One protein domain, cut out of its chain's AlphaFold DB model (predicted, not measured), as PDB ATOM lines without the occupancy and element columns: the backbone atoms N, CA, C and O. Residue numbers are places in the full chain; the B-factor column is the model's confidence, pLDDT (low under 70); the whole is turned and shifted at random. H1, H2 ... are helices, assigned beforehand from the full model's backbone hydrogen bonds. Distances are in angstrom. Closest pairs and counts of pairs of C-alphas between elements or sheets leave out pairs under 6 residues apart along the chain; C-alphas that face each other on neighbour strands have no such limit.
ATOM      1  N   ARG A   2     307.417 269.378 336.451       48.75
ATOM      2  CA  ARG A   2     307.760 269.314 337.893       48.75
ATOM      3  C   ARG A   2     309.249 269.058 338.238       48.75
ATOM      4  O   ARG A   2     309.596 269.074 339.411       48.75
ATOM      5  N   ARG A   3     310.109 268.797 337.241       60.09
ATOM      6  CA  ARG A   3     311.559 268.532 337.394       60.09
ATOM      7  C   ARG A   3     312.475 269.585 336.735       60.09
ATOM      8  O   ARG A   3     313.678 269.507 336.941       60.09
ATOM      9  N   ARG A   4     311.930 270.536 335.959       62.44
ATOM     10  CA  ARG A   4     312.671 271.588 335.228       62.44
ATOM     11  C   ARG A   4     311.846 272.887 335.197       62.44
ATOM     12  O   ARG A   4     311.109 273.100 334.236       62.44
ATOM     13  N   PRO A   5     311.851 273.682 336.284       62.69
ATOM     14  CA  PRO A   5     311.117 274.950 336.365       62.69
ATOM     15  C   PRO A   5     311.764 276.081 335.545       62.69
ATOM     16  O   PRO A   5     311.170 277.142 335.401       62.69
ATOM     17  N   ASP A   6     312.969 275.844 335.028       72.44
ATOM     18  CA  ASP A   6     313.762 276.710 334.157       72.44
ATOM     19  C   ASP A   6     313.221 276.807 332.723       72.44
ATOM     20  O   ASP A   6     313.474 277.799 332.049       72.44
ATOM     21  N   LEU A   7     312.454 275.812 332.270       68.88
ATOM     22  CA  LEU A   7     311.862 275.806 330.933       68.88
ATOM     23  C   LEU A   7     310.445 276.374 330.985       68.88
ATOM     24  O   LEU A   7     309.532 275.761 331.553       68.88
ATOM     25  N   SER A   8     310.253 277.543 330.371       75.62
ATOM     26  CA  SER A   8     308.933 278.139 330.190       75.62
ATOM     27  C   SER A   8     308.081 277.267 329.264       75.62
ATOM     28  O   SER A   8     308.588 276.551 328.399       75.62
ATOM     29  N   GLY A   9     306.753 277.354 329.394       73.94
ATOM     30  CA  GLY A   9     305.839 276.700 328.450       73.94
ATOM     31  C   GLY A   9     306.091 277.128 326.998       73.94
ATOM     32  O   GLY A   9     305.922 276.319 326.094       73.94
ATOM     33  N   GLY A  10     306.564 278.363 326.783       77.38
ATOM     34  CA  GLY A  10     306.969 278.852 325.463       77.38
ATOM     35  C   GLY A  10     308.206 278.143 324.906       77.38
ATOM     36  O   GLY A  10     308.196 277.744 323.744       77.38
ATOM     37  N   ASP A  11     309.227 277.913 325.736       79.06
ATOM     38  CA  ASP A  11     310.478 277.265 325.317       79.06
ATOM     39  C   ASP A  11     310.234 275.815 324.892       79.06
ATOM     40  O   ASP A  11     310.793 275.339 323.907       79.06
ATOM     41  N   TRP A  12     309.338 275.121 325.597       79.31
ATOM     42  CA  TRP A  12     308.936 273.761 325.248       79.31
ATOM     43  C   TRP A  12     308.157 273.692 323.927       79.31
ATOM     44  O   TRP A  12     308.411 272.807 323.103       79.31
ATOM     45  N   SER A  13     307.236 274.633 323.697       81.75
ATOM     46  CA  SER A  13     306.520 274.743 322.421       81.75
ATOM     47  C   SER A  13     307.477 275.049 321.263       81.75
ATOM     48  O   SER A  13     307.346 274.448 320.199       81.75
ATOM     49  N   LEU A  14     308.471 275.920 321.475       82.69
ATOM     50  CA  LEU A  14     309.514 276.222 320.487       82.69
ATOM     51  C   LEU A  14     310.369 274.991 320.168       82.69
ATOM     52  O   LEU A  14     310.558 274.671 318.999       82.69
ATOM     53  N   LEU A  15     310.829 274.263 321.189       84.81
ATOM     54  CA  LEU A  15     311.586 273.016 321.031       84.81
ATOM     55  C   LEU A  15     310.805 271.971 320.233       84.81
ATOM     56  O   LEU A  15     311.344 271.374 319.304       84.81
ATOM     57  N   THR A  16     309.527 271.783 320.563       84.56
ATOM     58  CA  THR A  16     308.656 270.848 319.841       84.56
ATOM     59  C   THR A  16     308.497 271.279 318.383       84.56
ATOM     60  O   THR A  16     308.669 270.453 317.490       84.56
ATOM     61  N   GLY A  17     308.273 272.574 318.132       83.75
ATOM     62  CA  GLY A  17     308.188 273.137 316.783       83.75
ATOM     63  C   GLY A  17     309.459 272.913 315.959       83.75
ATOM     64  O   GLY A  17     309.378 272.449 314.822       83.75
ATOM     65  N   VAL A  18     310.634 273.162 316.544       85.38
ATOM     66  CA  VAL A  18     311.937 272.934 315.895       85.38
ATOM     67  C   VAL A  18     312.138 271.458 315.560       85.38
ATOM     68  O   VAL A  18     312.531 271.145 314.440       85.38
ATOM     69  N   VAL A  19     311.826 270.545 316.483       89.31
ATOM     70  CA  VAL A  19     311.944 269.097 316.244       89.31
ATOM     71  C   VAL A  19     311.013 268.648 315.117       89.31
ATOM     72  O   VAL A  19     311.447 267.938 314.212       89.31
ATOM     73  N   THR A  20     309.753 269.095 315.117       84.50
ATOM     74  CA  THR A  20     308.804 268.757 314.044       84.50
ATOM     75  C   THR A  20     309.191 269.373 312.701       84.50
ATOM     76  O   THR A  20     309.056 268.718 311.672       84.50
ATOM     77  N   GLY A  21     309.735 270.596 312.693       83.44
ATOM     78  CA  GLY A  21     310.239 271.247 311.484       83.44
ATOM     79  C   GLY A  21     311.475 270.545 310.919       83.44
ATOM     80  O   GLY A  21     311.570 270.337 309.712       83.44
ATOM     81  N   ALA A  22     312.389 270.102 311.785       86.50
ATOM     82  CA  ALA A  22     313.548 269.306 311.390       86.50
ATOM     83  C   ALA A  22     313.131 267.950 310.799       86.50
ATOM     84  O   ALA A  22     313.667 267.538 309.772       86.50
ATOM     85  N   LEU A  23     312.136 267.285 311.394       88.19
ATOM     86  CA  LEU A  23     311.566 266.052 310.847       88.19
ATOM     87  C   LEU A  23     310.911 266.285 309.475       88.19
ATOM     88  O   LEU A  23     311.104 265.484 308.564       88.19
ATOM     89  N   ALA A  24     310.180 267.389 309.303       84.19
ATOM     90  CA  ALA A  24     309.583 267.750 308.018       84.19
ATOM     91  C   ALA A  24     310.652 267.987 306.938       84.19
ATOM     92  O   ALA A  24     310.522 267.476 305.829       84.19
ATOM     93  N   LEU A  25     311.741 268.687 307.273       85.31
ATOM     94  CA  LEU A  25     312.885 268.874 306.372       85.31
ATOM     95  C   LEU A  25     313.575 267.550 306.027       85.31
ATOM     96  O   LEU A  25     313.997 267.367 304.889       85.31
ATOM     97  N   LEU A  26     313.661 266.619 306.979       89.75
ATOM     98  CA  LEU A  26     314.228 265.291 306.754       89.75
ATOM     99  C   LEU A  26     313.371 264.450 305.795       89.75
ATOM    100  O   LEU A  26     313.914 263.697 304.990       89.75
ATOM    101  N   LEU A  27     312.045 264.579 305.870       86.44
ATOM    102  CA  LEU A  27     311.098 263.860 305.010       86.44
ATOM    103  C   LEU A  27     310.859 264.547 303.657       86.44
ATOM    104  O   LEU A  27     310.415 263.889 302.716       86.44
ATOM    105  N   TRP A  47     303.108 277.095 298.789       86.19
ATOM    106  CA  TRP A  47     303.936 277.623 299.873       86.19
ATOM    107  C   TRP A  47     303.213 278.706 300.667       86.19
ATOM    108  O   TRP A  47     303.272 278.690 301.892       86.19
ATOM    109  N   GLY A  48     302.486 279.607 300.000       87.94
ATOM    110  CA  GLY A  48     301.709 280.657 300.654       87.94
ATOM    111  C   GLY A  48     300.647 280.094 301.596       87.94
ATOM    112  O   GLY A  48     300.606 280.468 302.767       87.94
ATOM    113  N   VAL A  49     299.835 279.145 301.119       86.81
ATOM    114  CA  VAL A  49     298.798 278.490 301.932       86.81
ATOM    115  C   VAL A  49     299.420 277.628 303.030       86.81
ATOM    116  O   VAL A  49     298.970 277.690 304.171       86.81
ATOM    117  N   SER A  50     300.486 276.881 302.732       85.94
ATOM    118  CA  SER A  50     301.155 276.015 303.714       85.94
ATOM    119  C   SER A  50     301.816 276.811 304.838       85.94
ATOM    120  O   SER A  50     301.689 276.450 306.005       85.94
ATOM    121  N   LEU A  51     302.493 277.918 304.514       87.62
ATOM    122  CA  LEU A  51     303.096 278.806 305.509       87.62
ATOM    123  C   LEU A  51     302.026 279.536 306.314       87.62
ATOM    124  O   LEU A  51     302.141 279.620 307.534       87.62
ATOM    125  N   MET A  52     300.974 280.028 305.657       88.19
ATOM    126  CA  MET A  52     299.859 280.687 306.334       88.19
ATOM    127  C   MET A  52     299.185 279.734 307.321       88.19
ATOM    128  O   MET A  52     299.061 280.080 308.495       88.19
ATOM    129  N   LEU A  53     298.850 278.516 306.889       86.12
ATOM    130  CA  LEU A  53     298.250 277.492 307.738       86.12
ATOM    131  C   LEU A  53     299.207 277.061 308.853       86.12
ATOM    132  O   LEU A  53     298.787 276.971 310.000       86.12
ATOM    133  N   GLY A  54     300.492 276.858 308.552       84.25
ATOM    134  CA  GLY A  54     301.504 276.487 309.540       84.25
ATOM    135  C   GLY A  54     301.692 277.550 310.625       84.25
ATOM    136  O   GLY A  54     301.730 277.221 311.810       84.25
ATOM    137  N   ILE A  55     301.753 278.829 310.248       84.12
ATOM    138  CA  ILE A  55     301.894 279.943 311.195       84.12
ATOM    139  C   ILE A  55     300.605 280.129 311.998       84.12
ATOM    140  O   ILE A  55     300.674 280.206 313.226       84.12
ATOM    141  N   LEU A  56     299.432 280.166 311.349       82.25
ATOM    142  CA  LEU A  56     298.155 280.311 312.054       82.25
ATOM    143  C   LEU A  56     297.924 279.147 313.016       82.25
ATOM    144  O   LEU A  56     297.655 279.385 314.192       82.25
ATOM    145  N   ALA A  57     298.059 277.906 312.545       82.94
ATOM    146  CA  ALA A  57     297.845 276.721 313.364       82.94
ATOM    147  C   ALA A  57     298.842 276.654 314.526       82.94
ATOM    148  O   ALA A  57     298.447 276.352 315.647       82.94
ATOM    149  N   SER A  58     300.112 277.008 314.302       81.19
ATOM    150  CA  SER A  58     301.120 277.005 315.364       81.19
ATOM    151  C   SER A  58     300.866 278.100 316.403       81.19
ATOM    152  O   SER A  58     300.805 277.815 317.596       81.19
ATOM    153  N   VAL A  59     300.646 279.353 315.989       80.19
ATOM    154  CA  VAL A  59     300.477 280.476 316.927       80.19
ATOM    155  C   VAL A  59     299.132 280.400 317.645       80.19
ATOM    156  O   VAL A  59     299.085 280.462 318.876       80.19
ATOM    157  N   ILE A  60     298.037 280.245 316.896       81.81
ATOM    158  CA  ILE A  60     296.682 280.210 317.458       81.81
ATOM    159  C   ILE A  60     296.467 278.896 318.197       81.81
ATOM    160  O   ILE A  60     295.996 278.925 319.331       81.81
ATOM    161  N   GLY A  61     296.865 277.764 317.614       80.00
ATOM    162  CA  GLY A  61     296.735 276.457 318.252       80.00
ATOM    163  C   GLY A  61     297.513 276.390 319.562       80.00
ATOM    164  O   GLY A  61     296.940 276.035 320.589       80.00
ATOM    165  N   ASN A  62     298.773 276.838 319.585       80.81
ATOM    166  CA  ASN A  62     299.567 276.841 320.814       80.81
ATOM    167  C   ASN A  62     299.014 277.816 321.871       80.81
ATOM    168  O   ASN A  62     299.010 277.501 323.063       80.81
ATOM    169  N   ALA A  63     298.513 278.988 321.465       78.00
ATOM    170  CA  ALA A  63     297.910 279.956 322.384       78.00
ATOM    171  C   ALA A  63     296.575 279.460 322.963       78.00
ATOM    172  O   ALA A  63     296.347 279.557 324.175       78.00
ATOM    173  N   LEU A  64     295.707 278.907 322.114       80.38
ATOM    174  CA  LEU A  64     294.413 278.362 322.505       80.38
ATOM    175  C   LEU A  64     294.601 277.137 323.397       80.38
ATOM    176  O   LEU A  64     293.974 277.062 324.446       80.38
ATOM    177  N   TRP A  65     295.528 276.241 323.053       73.56
ATOM    178  CA  TRP A  65     295.864 275.059 323.845       73.56
ATOM    179  C   TRP A  65     296.404 275.423 325.229       73.56
ATOM    180  O   TRP A  65     295.968 274.864 326.239       73.56
ATOM    181  N   ASN A  66     297.295 276.420 325.304       79.12
ATOM    182  CA  ASN A  66     297.822 276.919 326.574       79.12
ATOM    183  C   ASN A  66     296.743 277.549 327.461       79.12
ATOM    184  O   ASN A  66     296.858 277.483 328.687       79.12
ATOM    185  N   ARG A  67     295.705 278.158 326.874       75.94
ATOM    186  CA  ARG A  67     294.547 278.656 327.629       75.94
ATOM    187  C   ARG A  67     293.570 277.544 327.992       75.94
ATOM    188  O   ARG A  67     293.206 277.444 329.157       75.94
ATOM    189  N   ALA A  68     293.191 276.685 327.053       73.19
ATOM    190  CA  ALA A  68     292.260 275.580 327.268       73.19
ATOM    191  C   ALA A  68     292.753 274.633 328.369       73.19
ATOM    192  O   ALA A  68     292.000 274.324 329.287       73.19
ATOM    193  N   SER A  69     294.046 274.293 328.367       72.56
ATOM    194  CA  SER A  69     294.672 273.435 329.388       72.56
ATOM    195  C   SER A  69     294.608 274.006 330.810       72.56
ATOM    196  O   SER A  69     294.818 273.279 331.776       72.56
ATOM    197  N   ARG A  70     294.354 275.313 330.962       73.62
ATOM    198  CA  ARG A  70     294.222 275.975 332.269       73.62
ATOM    199  C   ARG A  70     292.772 276.135 332.714       73.62
ATOM    200  O   ARG A  70     292.547 276.377 333.894       73.62
ATOM    201  N   VAL A  71     291.818 276.065 331.786       70.56
ATOM    202  CA  VAL A  71     290.425 276.479 332.021       70.56
ATOM    203  C   VAL A  71     289.448 275.310 331.895       70.56
ATOM    204  O   VAL A  71     288.415 275.329 332.558       70.56
ATOM    205  N   LEU A  72     289.753 274.287 331.092       60.81
ATOM    206  CA  LEU A  72     288.829 273.185 330.831       60.81
ATOM    207  C   LEU A  72     289.229 271.881 331.538       60.81
ATOM    208  O   LEU A  72     290.403 271.500 331.514       60.81
TER     209      LEU A  72
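What this domain is: This is residues 2 to 27 and 47 to 72 of the 233 residues of the protein "Permeases of the drug/metabolite transporter (DMT) superfamily" of Xanthomonas oryzae pv. oryzae (strain KACC10331 / KXO85) (UniProt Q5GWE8). Two long helices, H1 and H2, run opposite ways, loosely side by side; they come nearest at Ser 13 and Asn 62 and splay apart toward the cut. Residues 2 to 8 make a free tail before H1. The printed part has 52 residues, all helix in class, with H1 then H2 and no named strand. It is loose, with a radius of gyration of the C-alphas of 13.3 A, and spans 37 by 25 by 13 A.

Where its parts are: H1, residues 9 to 27, begins at C-alpha 9 (305.839, 276.700, 328.450) and is 27.2 A long. H2, residues 47 to 71, is 34.9 A long and ends at C-alpha 71 (290.425, 276.479, 332.021).

How they stand to each other: H1 and H2 are close but not clearly touching; their closest C-alphas, of Ser 13 and Asn 62, are 7.4 A apart. Their tilt is a shallow 33 degrees, only just short of steep, opposite ways. Every O i to N i+4 pair is within hydrogen-bond range in H1, and 20 of 21 in H2.

The domain as a whole: The C-alphas farthest apart, of Arg 3 and Gly 48, are 39.9 A apart. Residues 28 to 46 are not printed; C-alphas 27 and 47 are 16.3 A apart across this cut. Residues 2 to 5, 7 and 72 have pLDDT under 70.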